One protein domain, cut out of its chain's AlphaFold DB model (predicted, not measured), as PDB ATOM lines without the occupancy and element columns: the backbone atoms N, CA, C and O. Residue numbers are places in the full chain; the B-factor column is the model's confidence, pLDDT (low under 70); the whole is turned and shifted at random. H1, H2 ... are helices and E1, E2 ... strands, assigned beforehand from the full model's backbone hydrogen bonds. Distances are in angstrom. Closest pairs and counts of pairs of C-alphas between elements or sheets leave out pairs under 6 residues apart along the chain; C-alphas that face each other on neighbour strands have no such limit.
ATOM      1  N   VAL A  32     338.547 302.075 277.078       96.62
ATOM      2  CA  VAL A  32     338.579 303.399 276.440       96.62
ATOM      3  C   VAL A  32     337.155 303.756 276.065       96.62
ATOM      4  O   VAL A  32     336.553 303.089 275.227       96.62
ATOM      5  N   TYR A  33     336.626 304.798 276.690       95.56
ATOM      6  CA  TYR A  33     335.272 305.258 276.437       95.56
ATOM      7  C   TYR A  33     335.198 305.996 275.102       95.56
ATOM      8  O   TYR A  33     336.156 306.651 274.680       95.56
ATOM      9  N   ASP A  34     334.049 305.871 274.450       93.69
ATOM     10  CA  ASP A  34     333.688 306.666 273.287       93.69
ATOM     11  C   ASP A  34     332.407 307.422 273.613       93.69
ATOM     12  O   ASP A  34     331.336 306.830 273.730       93.69
ATOM     13  N   PHE A  35     332.540 308.728 273.821       95.38
ATOM     14  CA  PHE A  35     331.410 309.596 274.143       95.38
ATOM     15  C   PHE A  35     330.924 310.387 272.923       95.38
ATOM     16  O   PHE A  35     330.090 311.283 273.068       95.38
ATOM     17  N   SER A  36     331.431 310.078 271.720       93.62
ATOM     18  CA  SER A  36     331.080 310.812 270.497       93.62
ATOM     19  C   SER A  36     329.614 310.671 270.092       93.62
ATOM     20  O   SER A  36     329.035 311.622 269.562       93.62
ATOM     21  N   GLU A  37     328.997 309.550 270.463       90.62
ATOM     22  CA  GLU A  37     327.575 309.257 270.254       90.62
ATOM     23  C   GLU A  37     326.704 309.575 271.488       90.62
ATOM     24  O   GLU A  37     325.492 309.375 271.471       90.62
ATOM     25  N   GLY A  38     327.304 310.123 272.552       89.62
ATOM     26  CA  GLY A  38     326.637 310.456 273.810       89.62
ATOM     27  C   GLY A  38     327.019 309.539 274.976       89.62
ATOM     28  O   GLY A  38     327.819 308.615 274.848       89.62
ATOM     29  N   TYR A  39     326.462 309.840 276.150       90.88
ATOM     30  CA  TYR A  39     326.679 309.075 277.375       90.88
ATOM     31  C   TYR A  39     325.500 308.139 277.645       90.88
ATOM     32  O   TYR A  39     324.365 308.601 277.762       90.88
ATOM     33  N   ASP A  40     325.786 306.846 277.791       91.38
ATOM     34  CA  ASP A  40     324.832 305.839 278.254       91.38
ATOM     35  C   ASP A  40     325.129 305.481 279.726       91.38
ATOM     36  O   ASP A  40     326.153 304.843 279.996       91.38
ATOM     37  N   PRO A  41     324.285 305.901 280.688       89.50
ATOM     38  CA  PRO A  41     324.462 305.561 282.098       89.50
ATOM     39  C   PRO A  41     324.194 304.083 282.414       89.50
ATOM     40  O   PRO A  41     324.676 303.605 283.438       89.50
ATOM     41  N   GLU A  42     323.462 303.364 281.557       93.06
ATOM     42  CA  GLU A  42     323.047 301.972 281.790       93.06
ATOM     43  C   GLU A  42     324.003 300.955 281.153       93.06
ATOM     44  O   GLU A  42     323.837 299.738 281.297       93.06
ATOM     45  N   ARG A  43     325.035 301.433 280.450       92.62
ATOM     46  CA  ARG A  43     326.019 300.560 279.813       92.62
ATOM     47  C   ARG A  43     326.769 299.721 280.848       92.62
ATOM     48  O   ARG A  43     327.156 300.185 281.919       92.62
ATOM     49  N   THR A  44     327.069 298.480 280.481       94.38
ATOM     50  CA  THR A  44     327.934 297.619 281.294       94.38
ATOM     51  C   THR A  44     329.393 298.018 281.102       94.38
ATOM     52  O   THR A  44     329.896 298.012 279.980       94.38
ATOM     53  N   LEU A  45     330.079 298.340 282.201       94.38
ATOM     54  CA  LEU A  45     331.519 298.588 282.188       94.38
ATOM     55  C   LEU A  45     332.284 297.269 282.072       94.38
ATOM     56  O   LEU A  45     331.998 296.300 282.775       94.38
ATOM     57  N   THR A  46     333.296 297.253 281.214       95.69
ATOM     58  CA  THR A  46     334.193 296.102 281.027       95.69
ATOM     59  C   THR A  46     335.364 296.105 282.008       95.69
ATOM     60  O   THR A  46     336.016 295.081 282.206       95.69
ATOM     61  N   SER A  47     335.633 297.250 282.640       96.75
ATOM     62  CA  SER A  47     336.683 297.431 283.639       96.75
ATOM     63  C   SER A  47     336.281 298.501 284.661       96.75
ATOM     64  O   SER A  47     335.610 299.468 284.295       96.75
ATOM     65  N   PRO A  48     336.717 298.394 285.932       95.44
ATOM     66  CA  PRO A  48     336.574 299.480 286.903       95.44
ATOM     67  C   PRO A  48     337.473 300.692 286.599       95.44
ATOM     68  O   PRO A  48     337.303 301.742 287.217       95.44
ATOM     69  N   TYR A  49     338.428 300.551 285.672       97.88
ATOM     70  CA  TYR A  49     339.265 301.641 285.178       97.88
ATOM     71  C   TYR A  49     338.939 301.946 283.722       97.88
ATOM     72  O   TYR A  49     338.788 301.033 282.905       97.88
ATOM     73  N   GLY A  50     338.935 303.227 283.370       97.38
ATOM     74  CA  GLY A  50     338.759 303.627 281.983       97.38
ATOM     75  C   GLY A  50     339.251 305.026 281.663       97.38
ATOM     76  O   GLY A  50     339.581 305.803 282.555       97.38
ATOM     77  N   ILE A  51     339.326 305.331 280.372       97.50
ATOM     78  CA  ILE A  51     339.856 306.586 279.843       97.50
ATOM     79  C   ILE A  51     338.836 307.227 278.910       97.50
ATOM     80  O   ILE A  51     338.432 306.618 277.921       97.50
ATOM     81  N   GLY A  52     338.469 308.475 279.201       95.88
ATOM     82  CA  GLY A  52     337.789 309.364 278.258       95.88
ATOM     83  C   GLY A  52     338.809 310.169 277.450       95.88
ATOM     84  O   GLY A  52     339.853 310.568 277.971       95.88
ATOM     85  N   ARG A  53     338.533 310.400 276.165       95.06
ATOM     86  CA  ARG A  53     339.519 310.955 275.224       95.06
ATOM     87  C   ARG A  53     339.644 312.481 275.340       95.06
ATOM     88  O   ARG A  53     338.670 313.177 275.618       95.06
ATOM     89  N   TYR A  54     340.846 312.993 275.065       94.94
ATOM     90  CA  TYR A  54     341.111 314.428 274.902       94.94
ATOM     91  C   TYR A  54     340.616 314.939 273.551       94.94
ATOM     92  O   TYR A  54     340.727 314.240 272.543       94.94
ATOM     93  N   ASN A  55     340.144 316.188 273.525       94.69
ATOM     94  CA  ASN A  55     339.595 316.855 272.342       94.69
ATOM     95  C   ASN A  55     338.459 316.050 271.689       94.69
ATOM     96  O   ASN A  55     338.289 316.033 270.470       94.69
ATOM     97  N   GLU A  56     337.696 315.348 272.521       95.69
ATOM     98  CA  GLU A  56     336.575 314.526 272.099       95.69
ATOM     99  C   GLU A  56     335.312 315.376 272.029       95.69
ATOM    100  O   GLU A  56     335.001 316.134 272.953       95.69
ATOM    101  N   ARG A  57     334.563 315.241 270.934       95.31
ATOM    102  CA  ARG A  57     333.227 315.817 270.842       95.31
ATOM    103  C   ARG A  57     332.254 314.946 271.635       95.31
ATOM    104  O   ARG A  57     332.205 313.754 271.396       95.31
ATOM    105  N   ARG A  58     331.475 315.540 272.536       94.62
ATOM    106  CA  ARG A  58     330.572 314.877 273.484       94.62
ATOM    107  C   ARG A  58     329.195 315.544 273.489       94.62
ATOM    108  O   ARG A  58     328.916 316.399 274.340       94.62
ATOM    109  N   PRO A  59     328.338 315.235 272.505       91.38
ATOM    110  CA  PRO A  59     327.004 315.812 272.449       91.38
ATOM    111  C   PRO A  59     326.203 315.443 273.707       91.38
ATOM    112  O   PRO A  59     326.233 314.308 274.168       91.38
ATOM    113  N   GLY A  60     325.482 316.416 274.270       88.75
ATOM    114  CA  GLY A  60     324.562 316.172 275.386       88.75
ATOM    115  C   GLY A  60     325.207 315.959 276.761       88.75
ATOM    116  O   GLY A  60     324.487 315.647 277.700       88.75
ATOM    117  N   MET A  61     326.522 316.151 276.920       90.44
ATOM    118  CA  MET A  61     327.203 315.967 278.219       90.44
ATOM    119  C   MET A  61     327.415 317.261 279.024       90.44
ATOM    120  O   MET A  61     327.790 317.207 280.192       90.44
ATOM    121  N   TYR A  62     327.151 318.425 278.428       90.81
ATOM    122  CA  TYR A  62     327.305 319.740 279.057       90.81
ATOM    123  C   TYR A  62     325.945 320.444 279.145       90.81
ATOM    124  O   TYR A  62     325.685 321.401 278.424       90.81
ATOM    125  N   LEU A  63     325.066 319.944 280.018       90.19
ATOM    126  CA  LEU A  63     323.670 320.404 280.127       90.19
ATOM    127  C   LEU A  63     323.405 321.367 281.299       90.19
ATOM    128  O   LEU A  63     322.268 321.783 281.502       90.19
ATOM    129  N   GLY A  64     324.427 321.703 282.088       90.06
ATOM    130  CA  GLY A  64     324.307 322.671 283.180       90.06
ATOM    131  C   GLY A  64     324.036 324.092 282.676       90.06
ATOM    132  O   GLY A  64     324.493 324.475 281.599       90.06
ATOM    133  N   GLU A  65     323.322 324.894 283.472       91.19
ATOM    134  CA  GLU A  65     322.984 326.290 283.145       91.19
ATOM    135  C   GLU A  65     324.231 327.138 282.846       91.19
ATOM    136  O   GLU A  65     324.223 327.982 281.950       91.19
ATOM    137  N   GLN A  66     325.346 326.846 283.518       90.56
ATOM    138  CA  GLN A  66     326.641 327.492 283.308       90.56
ATOM    139  C   GLN A  66     327.258 327.230 281.921       90.56
ATOM    140  O   GLN A  66     328.286 327.815 281.579       90.56
ATOM    141  N   PHE A  67     326.666 326.339 281.123       90.12
ATOM    142  CA  PHE A  67     327.058 326.058 279.741       90.12
ATOM    143  C   PHE A  67     326.043 326.584 278.714       90.12
ATOM    144  O   PHE A  67     326.169 326.272 277.534       90.12
ATOM    145  N   SER A  68     325.051 327.375 279.140       87.56
ATOM    146  CA  SER A  68     324.008 327.926 278.260       87.56
ATOM    147  C   SER A  68     324.536 328.936 277.231       87.56
ATOM    148  O   SER A  68     323.925 329.130 276.176       87.56
ATOM    149  N   GLU A  69     325.684 329.563 277.498       87.75
ATOM    150  CA  GLU A  69     326.321 330.502 276.578       87.75
ATOM    151  C   GLU A  69     327.136 329.781 275.494       87.75
ATOM    152  O   GLU A  69     328.294 329.402 275.678       87.75
ATOM    153  N   GLY A  70     326.539 329.656 274.308       82.81
ATOM    154  CA  GLY A  70     327.189 329.075 273.134       82.81
ATOM    155  C   GLY A  70     327.183 327.545 273.127       82.81
ATOM    156  O   GLY A  70     326.619 326.883 273.991       82.81
ATOM    157  N   ARG A  71     327.780 326.949 272.088       83.00
ATOM    158  CA  ARG A  71     327.888 325.487 271.996       83.00
ATOM    159  C   ARG A  71     329.089 325.018 272.810       83.00
ATOM    160  O   ARG A  71     330.225 325.322 272.451       83.00
ATOM    161  N   ARG A  72     328.831 324.215 273.842       90.44
ATOM    162  CA  ARG A  72     329.857 323.491 274.590       90.44
ATOM    163  C   ARG A  72     329.662 321.990 274.435       90.44
ATOM    164  O   ARG A  72     328.798 321.399 275.064       90.44
ATOM    165  N   ASP A  73     330.461 321.382 273.567       92.19
ATOM    166  CA  ASP A  73     330.449 319.935 273.330       92.19
ATOM    167  C   ASP A  73     331.851 319.350 273.114       92.19
ATOM    168  O   ASP A  73     331.951 318.194 272.736       92.19
ATOM    169  N   ILE A  74     332.932 320.096 273.368       94.19
ATOM    170  CA  ILE A  74     334.305 319.575 273.267       94.19
ATOM    171  C   ILE A  74     334.894 319.369 274.662       94.19
ATOM    172  O   ILE A  74     334.979 320.309 275.459       94.19
ATOM    173  N   HIS A  75     335.347 318.147 274.937       94.81
ATOM    174  CA  HIS A  75     336.075 317.809 276.150       94.81
ATOM    175  C   HIS A  75     337.568 318.098 275.975       94.81
ATOM    176  O   HIS A  75     338.278 317.403 275.254       94.81
ATOM    177  N   VAL A  76     338.051 319.143 276.646       92.75
ATOM    178  CA  VAL A  76     339.458 319.587 276.603       92.75
ATOM    179  C   VAL A  76     340.281 319.099 277.804       92.75
ATOM    180  O   VAL A  76     341.369 319.610 278.058       92.75
ATOM    181  N   GLY A  77     339.755 318.128 278.552       93.56
ATOM    182  CA  GLY A  77     340.463 317.391 279.597       93.56
ATOM    183  C   GLY A  77     340.816 315.972 279.150       93.56
ATOM    184  O   GLY A  77     340.644 315.609 277.987       93.56
ATOM    185  N   ILE A  78     341.320 315.173 280.085       95.44
ATOM    186  CA  ILE A  78     341.373 313.714 279.971       95.44
ATOM    187  C   ILE A  78     340.628 313.181 281.185       95.44
ATOM    188  O   ILE A  78     340.949 313.572 282.308       95.44
ATOM    189  N   ASP A  79     339.683 312.272 280.966       96.06
ATOM    190  CA  ASP A  79     339.028 311.577 282.068       96.06
ATOM    191  C   ASP A  79     339.765 310.282 282.360       96.06
ATOM    192  O   ASP A  79     340.044 309.495 281.453       96.06
ATOM    193  N   ILE A  80     340.036 310.046 283.638       97.25
ATOM    194  CA  ILE A  80     340.578 308.785 284.127       97.25
ATOM    195  C   ILE A  80     339.594 308.249 285.161       97.25
ATOM    196  O   ILE A  80     339.573 308.699 286.306       97.25
ATOM    197  N   ALA A  81     338.751 307.312 284.740       96.19
ATOM    198  CA  ALA A  81     337.849 306.602 285.630       96.19
ATOM    199  C   ALA A  81     338.628 305.571 286.451       96.19
ATOM    200  O   ALA A  81     339.483 304.854 285.926       96.19
ATOM    201  N   ALA A  82     338.306 305.506 287.737       96.88
ATOM    202  CA  ALA A  82     338.871 304.577 288.699       96.88
ATOM    203  C   ALA A  82     337.864 304.343 289.840       96.88
ATOM    204  O   ALA A  82     336.941 305.149 290.013       96.88
ATOM    205  N   PRO A  83     338.034 303.283 290.653       96.69
ATOM    206  CA  PRO A  83     337.249 303.092 291.866       96.69
ATOM    207  C   PRO A  83     337.298 304.308 292.801       96.69
ATOM    208  O   PRO A  83     338.326 304.975 292.945       96.69
ATOM    209  N   ALA A  84     336.189 304.577 293.491       96.62
ATOM    210  CA  ALA A  84     336.148 305.628 294.500       96.62
ATOM    211  C   ALA A  84     337.208 305.383 295.590       96.62
ATOM    212  O   ALA A  84     337.346 304.274 296.103       96.62
ATOM    213  N   GLY A  85     337.940 306.438 295.953       96.12
ATOM    214  CA  GLY A  85     339.045 306.356 296.912       96.12
ATOM    215  C   GLY A  85     340.410 306.042 296.293       96.12
ATOM    216  O   GLY A  85     341.394 306.037 297.032       96.12
ATOM    217  N   GLU A  86     340.497 305.836 294.973       97.69
ATOM    218  CA  GLU A  86     341.777 305.720 294.266       97.69
ATOM    219  C   GLU A  86     342.665 306.951 294.514       97.69
ATOM    220  O   GLU A  86     342.200 308.096 294.571       97.69
ATOM    221  N   ALA A  87     343.967 306.713 294.676       96.88
ATOM    222  CA  ALA A  87     344.910 307.782 294.951       96.88
ATOM    223  C   ALA A  87     345.213 308.583 293.676       96.88
ATOM    224  O   ALA A  87     345.639 308.032 292.661       96.88
ATOM    225  N   VAL A  88     345.066 309.907 293.767       97.31
ATOM    226  CA  VAL A  88     345.436 310.851 292.705       97.31
ATOM    227  C   VAL A  88     346.743 311.544 293.079       97.31
ATOM    228  O   VAL A  88     346.878 312.109 294.169       97.31
ATOM    229  N   TYR A  89     347.712 311.499 292.172       96.81
ATOM    230  CA  TYR A  89     349.061 312.021 292.352       96.81
ATOM    231  C   TYR A  89     349.317 313.220 291.439       96.81
ATOM    232  O   TYR A  89     348.826 313.288 290.315       96.81
ATOM    233  N   ALA A  90     350.163 314.144 291.891       95.81
ATOM    234  CA  ALA A  90     350.718 315.155 291.005       95.81
ATOM    235  C   ALA A  90     351.654 314.498 289.974       95.81
ATOM    236  O   ALA A  90     352.513 313.687 290.330       95.81
ATOM    237  N   PHE A  91     351.528 314.888 288.706       96.81
ATOM    238  CA  PHE A  91     352.369 314.368 287.621       96.81
ATOM    239  C   PHE A  91     353.799 314.934 287.633       96.81
ATOM    240  O   PHE A  91     354.689 314.402 286.968       96.81
ATOM    241  N   TYR A  92     354.036 316.014 288.376       97.94
ATOM    242  CA  TYR A  92     355.337 316.655 288.517       97.94
ATOM    243  C   TYR A  92     355.444 317.368 289.871       97.94
ATOM    244  O   TYR A  92     354.430 317.634 290.521       97.94
ATOM    245  N   ALA A  93     356.665 317.704 290.299       96.56
ATOM    246  CA  ALA A  93     356.870 318.529 291.489       96.56
ATOM    247  C   ALA A  93     356.154 319.883 291.336       96.56
ATOM    248  O   ALA A  93     356.088 320.452 290.243       96.56
ATOM    249  N   GLY A  94     355.580 320.396 292.417       95.56
ATOM    250  CA  GLY A  94     354.780 321.613 292.365       95.56
ATOM    251  C   GLY A  94     354.165 321.962 293.709       95.56
ATOM    252  O   GLY A  94     354.479 321.343 294.726       95.56
ATOM    253  N   SER A  95     353.273 322.944 293.693       96.44
ATOM    254  CA  SER A  95     352.517 323.390 294.860       96.44
ATOM    255  C   SER A  95     351.019 323.413 294.574       96.44
ATOM    256  O   SER A  95     350.582 323.410 293.419       96.44
ATOM    257  N   ILE A  96     350.213 323.430 295.635       96.75
ATOM    258  CA  ILE A  96     348.786 323.727 295.515       96.75
ATOM    259  C   ILE A  96     348.640 325.203 295.143       96.75
ATOM    260  O   ILE A  96     349.160 326.070 295.836       96.75
ATOM    261  N   PHE A  97     347.930 325.483 294.055       97.31
ATOM    262  CA  PHE A  97     347.619 326.842 293.618       97.31
ATOM    263  C   PHE A  97     346.236 327.292 294.079       97.31
ATOM    264  O   PHE A  97     346.065 328.427 294.514       97.31
ATOM    265  N   LYS A  98     345.231 326.414 293.967       97.12
ATOM    266  CA  LYS A  98     343.854 326.737 294.349       97.12
ATOM    267  C   LYS A  98     343.076 325.491 294.753       97.12
ATOM    268  O   LYS A  98     343.245 324.428 294.165       97.12
ATOM    269  N   LEU A  99     342.189 325.666 295.724       97.44
ATOM    270  CA  LEU A  99     341.206 324.681 296.168       97.44
ATOM    271  C   LEU A  99     339.798 325.225 295.881       97.44
ATOM    272  O   LEU A  99     339.584 326.438 295.961       97.44
ATOM    273  N   GLY A 100     338.841 324.355 295.562       96.88
ATOM    274  CA  GLY A 100     337.433 324.736 295.407       96.88
ATOM    275  C   GLY A 100     336.497 323.531 295.355       96.88
ATOM    276  O   GLY A 100     336.882 322.485 294.849       96.88
ATOM    277  N   ASP A 101     335.276 323.669 295.879       97.12
ATOM    278  CA  ASP A 101     334.193 322.690 295.688       97.12
ATOM    279  C   ASP A 101     333.219 323.240 294.633       97.12
ATOM    280  O   ASP A 101     332.318 324.021 294.939       97.12
ATOM    281  N   ASN A 102     333.457 322.894 293.365       95.62
ATOM    282  CA  ASN A 102     332.682 323.359 292.213       95.62
ATOM    283  C   ASN A 102     331.399 322.522 292.080       95.62
ATOM    284  O   ASN A 102     331.282 321.667 291.207       95.62
ATOM    285  N   ALA A 103     330.464 322.706 293.012       95.31
ATOM    286  CA  ALA A 103     329.318 321.816 293.219       95.31
ATOM    287  C   ALA A 103     328.104 322.077 292.301       95.31
ATOM    288  O   ALA A 103     327.009 321.587 292.584       95.31
ATOM    289  N   LEU A 104     328.264 322.847 291.219       95.69
ATOM    290  CA  LEU A 104     327.199 323.008 290.225       95.69
ATOM    291  C   LEU A 104     326.962 321.682 289.473       95.69
ATOM    292  O   LEU A 104     327.900 320.898 289.294       95.69
ATOM    293  N   PRO A 105     325.734 321.410 288.991       92.56
ATOM    294  CA  PRO A 105     325.475 320.246 288.144       92.56
ATOM    295  C   PRO A 105     326.425 320.211 286.939       92.56
ATOM    296  O   PRO A 105     326.605 321.237 286.291       92.56
ATOM    297  N   TYR A 106     326.998 319.048 286.609       91.31
ATOM    298  CA  TYR A 106     327.959 318.852 285.500       91.31
ATOM    299  C   TYR A 106     329.313 319.577 285.641       91.31
ATOM    300  O   TYR A 106     330.087 319.626 284.684       91.31
ATOM    301  N   ASP A 107     329.600 320.161 286.802       94.50
ATOM    302  CA  ASP A 107     330.873 320.818 287.093       94.50
ATOM    303  C   ASP A 107     331.846 319.853 287.801       94.50
ATOM    304  O   ASP A 107     331.539 318.684 288.047       94.50
ATOM    305  N   TYR A 108     333.048 320.324 288.111       96.06
ATOM    306  CA  TYR A 108     334.160 319.498 288.570       96.06
ATOM    307  C   TYR A 108     334.027 318.974 290.009       96.06
ATOM    308  O   TYR A 108     334.851 318.163 290.418       96.06
ATOM    309  N   GLY A 109     333.060 319.414 290.820       97.31
ATOM    310  CA  GLY A 109     332.995 319.044 292.241       97.31
ATOM    311  C   GLY A 109     334.264 319.449 293.015       97.31
ATOM    312  O   GLY A 109     334.878 320.477 292.694       97.31
ATOM    313  N   PRO A 110     334.709 318.664 294.019       98.00
ATOM    314  CA  PRO A 110     335.935 318.958 294.753       98.00
ATOM    315  C   PRO A 110     337.152 318.972 293.826       98.00
ATOM    316  O   PRO A 110     337.483 317.981 293.176       98.00
ATOM    317  N   THR A 111     337.808 320.125 293.774       98.19
ATOM    318  CA  THR A 111     338.808 320.470 292.772       98.19
ATOM    319  C   THR A 111     340.073 321.014 293.421       98.19
ATOM    320  O   THR A 111     340.030 321.911 294.267       98.19
ATOM    321  N   ILE A 112     341.219 320.509 292.967       98.00
ATOM    322  CA  ILE A 112     342.543 321.010 293.334       98.00
ATOM    323  C   ILE A 112     343.283 321.420 292.064       98.00
ATOM    324  O   ILE A 112     343.502 320.605 291.168       98.00
ATOM    325  N   ILE A 113     343.707 322.681 292.003       98.25
ATOM    326  CA  ILE A 113     344.610 323.178 290.967       98.25
ATOM    327  C   ILE A 113     346.026 323.185 291.529       98.25
ATOM    328  O   ILE A 113     346.276 323.806 292.564       98.25
ATOM    329  N   THR A 114     346.955 322.527 290.846       98.00
ATOM    330  CA  THR A 114     348.383 322.528 291.181       98.00
ATOM    331  C   THR A 114     349.168 323.386 290.195       98.00
ATOM    332  O   THR A 114     348.823 323.456 289.016       98.00
ATOM    333  N   ARG A 115     350.226 324.045 290.676       98.12
ATOM    334  CA  ARG A 115     351.178 324.827 289.877       98.12
ATOM    335  C   ARG A 115     352.493 324.074 289.778       98.12
ATOM    336  O   ARG A 115     353.047 323.642 290.787       98.12
ATOM    337  N   HIS A 116     353.006 323.971 288.564       97.56
ATOM    338  CA  HIS A 116     354.238 323.276 288.229       97.56
ATOM    339  C   HIS A 116     355.137 324.189 287.406       97.56
ATOM    340  O   HIS A 116     354.657 325.030 286.644       97.56
ATOM    341  N   ARG A 117     356.450 323.996 287.539       96.75
ATOM    342  CA  ARG A 117     357.435 324.699 286.724       96.75
ATOM    343  C   ARG A 117     358.521 323.743 286.257       96.75
ATOM    344  O   ARG A 117     359.121 323.045 287.072       96.75
ATOM    345  N   TRP A 118     358.793 323.742 284.960       96.50
ATOM    346  CA  TRP A 118     359.927 323.046 284.354       96.50
ATOM    347  C   TRP A 118     360.357 323.791 283.097       96.50
ATOM    348  O   TRP A 118     359.524 324.421 282.457       96.50
ATOM    349  N   LEU A 119     361.646 323.729 282.748       95.31
ATOM    350  CA  LEU A 119     362.188 324.394 281.554       95.31
ATOM    351  C   LEU A 119     361.674 325.842 281.409       95.31
ATOM    352  O   LEU A 119     361.187 326.215 280.351       95.31
ATOM    353  N   ASP A 120     361.666 326.629 282.487       92.94
ATOM    354  CA  ASP A 120     361.132 328.005 282.524       92.94
ATOM    355  C   ASP A 120     359.681 328.205 282.050       92.94
ATOM    356  O   ASP A 120     359.249 329.332 281.818       92.94
ATOM    357  N   GLN A 121     358.906 327.126 281.953       93.81
ATOM    358  CA  GLN A 121     357.482 327.147 281.662       93.81
ATOM    359  C   GLN A 121     356.690 326.887 282.929       93.81
ATOM    360  O   GLN A 121     357.033 326.026 283.741       93.81
ATOM    361  N   GLU A 122     355.620 327.650 283.080       95.56
ATOM    362  CA  GLU A 122     354.652 327.480 284.145       95.56
ATOM    363  C   GLU A 122     353.415 326.779 283.605       95.56
ATOM    364  O   GLU A 122     352.874 327.166 282.568       95.56
ATOM    365  N   VAL A 123     352.975 325.750 284.322       95.94
ATOM    366  CA  VAL A 123     351.807 324.955 283.955       95.94
ATOM    367  C   VAL A 123     350.939 324.731 285.175       95.94
ATOM    368  O   VAL A 123     351.430 324.439 286.267       95.94
ATOM    369  N   PHE A 124     349.633 324.824 284.962       97.12
ATOM    370  CA  PHE A 124     348.626 324.495 285.955       97.12
ATOM    371  C   PHE A 124     347.892 323.229 285.537       97.12
ATOM    372  O   PHE A 124     347.579 323.059 284.359       97.12
ATOM    373  N   ALA A 125     347.590 322.364 286.498       97.44
ATOM    374  CA  ALA A 125     346.726 321.212 286.277       97.44
ATOM    375  C   ALA A 125     345.544 321.246 287.236       97.44
ATOM    376  O   ALA A 125     345.714 321.431 288.440       97.44
ATOM    377  N   LEU A 126     344.350 321.063 286.682       97.94
ATOM    378  CA  LEU A 126     343.106 320.952 287.426       97.94
ATOM    379  C   LEU A 126     342.801 319.470 287.648       97.94
ATOM    380  O   LEU A 126     342.684 318.712 286.691       97.94
ATOM    381  N   HIS A 127     342.642 319.081 288.909       97.69
ATOM    382  CA  HIS A 127     342.206 317.749 289.316       97.69
ATOM    383  C   HIS A 127     340.788 317.877 289.869       97.69
ATOM    384  O   HIS A 127     340.611 318.429 290.957       97.69
ATOM    385  N   GLY A 128     339.796 317.439 289.095       97.38
ATOM    386  CA  GLY A 128     338.380 317.466 289.464       97.38
ATOM    387  C   GLY A 128     337.890 316.126 290.011       97.38
ATOM    388  O   GLY A 128     338.623 315.138 290.025       97.38
ATOM    389  N   HIS A 129     336.637 316.110 290.453       97.44
ATOM    390  CA  HIS A 129     335.900 314.957 290.976       97.44
ATOM    391  C   HIS A 129     336.617 314.230 292.120       97.44
ATOM    392  O   HIS A 129     336.457 313.026 292.319       97.44
ATOM    393  N   LEU A 130     337.411 314.968 292.899       97.81
ATOM    394  CA  LEU A 130     338.100 314.425 294.058       97.81
ATOM    395  C   LEU A 130     337.124 314.214 295.223       97.81
ATOM    396  O   LEU A 130     335.987 314.686 295.231       97.81
ATOM    397  N   SER A 131     337.595 313.539 296.269       97.19
ATOM    398  CA  SER A 131     336.870 313.504 297.539       97.19
ATOM    399  C   SER A 131     336.930 314.869 298.241       97.19
ATOM    400  O   SER A 131     337.941 315.572 298.172       97.19
ATOM    401  N   ARG A 132     335.897 315.223 299.016       96.12
ATOM    402  CA  ARG A 132     335.946 316.412 299.893       96.12
ATOM    403  C   ARG A 132     337.057 316.328 300.942       96.12
ATOM    404  O   ARG A 132     337.647 317.351 301.276       96.12
ATOM    405  N   GLY A 133     337.408 315.119 301.389       96.06
ATOM    406  CA  GLY A 133     338.546 314.896 302.287       96.06
ATOM    407  C   GLY A 133     339.885 315.344 301.686       96.06
ATOM    408  O   GLY A 133     340.771 315.783 302.421       96.06
ATOM    409  N   SER A 134     340.019 315.321 300.355       95.88
ATOM    410  CA  SER A 134     341.188 315.871 299.664       95.88
ATOM    411  C   SER A 134     341.303 317.383 299.872       95.88
ATOM    412  O   SER A 134     342.404 317.869 300.114       95.88
ATOM    413  N   LEU A 135     340.190 318.124 299.833       96.38
ATOM    414  CA  LEU A 135     340.203 319.566 300.096       96.38
ATOM    415  C   LEU A 135     340.592 319.853 301.547       96.38
ATOM    416  O   LEU A 135     341.503 320.643 301.772       96.38
ATOM    417  N   SER A 136     339.976 319.168 302.517       94.69
ATOM    418  CA  SER A 136     340.303 319.327 303.945       94.69
ATOM    419  C   SER A 136     341.796 319.125 304.215       94.69
ATOM    420  O   SER A 136     342.446 320.003 304.780       94.69
ATOM    421  N   ARG A 137     342.375 318.031 303.695       93.06
ATOM    422  CA  ARG A 137     343.801 317.697 303.854       93.06
ATOM    423  C   ARG A 137     344.748 318.818 303.414       93.06
ATOM    424  O   ARG A 137     345.825 318.962 303.996       93.06
ATOM    425  N   TRP A 138     344.407 319.538 302.347       90.81
ATOM    426  CA  TRP A 138     345.271 320.572 301.770       90.81
ATOM    427  C   TRP A 138     344.941 321.981 302.264       90.81
ATOM    428  O   TRP A 138     345.845 322.810 302.317       90.81
ATOM    429  N   SER A 139     343.710 322.239 302.709       86.00
ATOM    430  CA  SER A 139     343.351 323.474 303.416       86.00
ATOM    431  C   SER A 139     344.070 323.589 304.764       86.00
ATOM    432  O   SER A 139     344.542 324.663 305.124       86.00
ATOM    433  N   GLU A 140     344.213 322.476 305.488       67.75
ATOM    434  CA  GLU A 140     344.876 322.429 306.803       67.75
ATOM    435  C   GLU A 140     346.394 322.656 306.738       67.75
ATOM    436  O   GLU A 140     347.015 323.009 307.738       67.75
ATOM    437  N   ARG A 141     347.012 322.459 305.567       62.97
ATOM    438  CA  ARG A 141     348.470 322.557 305.394       62.97
ATOM    439  C   ARG A 141     348.967 323.952 305.015       62.97
ATOM    440  O   ARG A 141     350.177 324.127 304.935       62.97
TER     441      ARG A 141
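This is residues 32 to 141 of the 144 residues of the protein "Membrane protein" of uncultured bacterium HF186_25m_30B18 (UniProt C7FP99). There is little regular structure: an antiparallel three-stranded sheet, E3 E4 E5, has one short helix, H1, over one face, and beside it lies a loop-rich part holding the tiny hairpin E1 and E2. Of 110 printed residues, 40 are in named elements, mostly strand, in the order E1 E2 E3 E4 E5 H1. The whole is only just compact, close to loose, with a radius of gyration of the C-alphas of 15.5 A and spans of 41 by 33 by 30 A.

Find C-alpha 94 at (354.780, 321.613, 292.365); there E3, residues 94 to 102, begins, 22.2 A long. E4, residues 109 to 118, runs 28.3 A; E5, residues 121 to 127, 19.5 A. H1, residues 132 to 139, ends at (343.351, 323.474, 303.416). E1 is residues 50 to 52, E2 79 to 81.

E3 E4 E5 form a meander, each strand the antiparallel neighbour of the one before; N 97 and O 113, and N 116 and O 123, both 2.8 A, are within hydrogen-bond range. H1, with every O i to N i+4 pair in range, is on this sheet at a height of 8.4 A; its closest C-alphas to E4 are Arg 132 and Pro 110, 5.7 A. In the hairpin E1 and E2, look at N 52 and O 79, 2.9 A.

The farthest C-alphas, Glu 42 and Asp 120, are 46.1 A apart. The printed part has no cut; links E1 to E2 and E2 to E3 are long; residues 140 to 141 have pLDDT under 70.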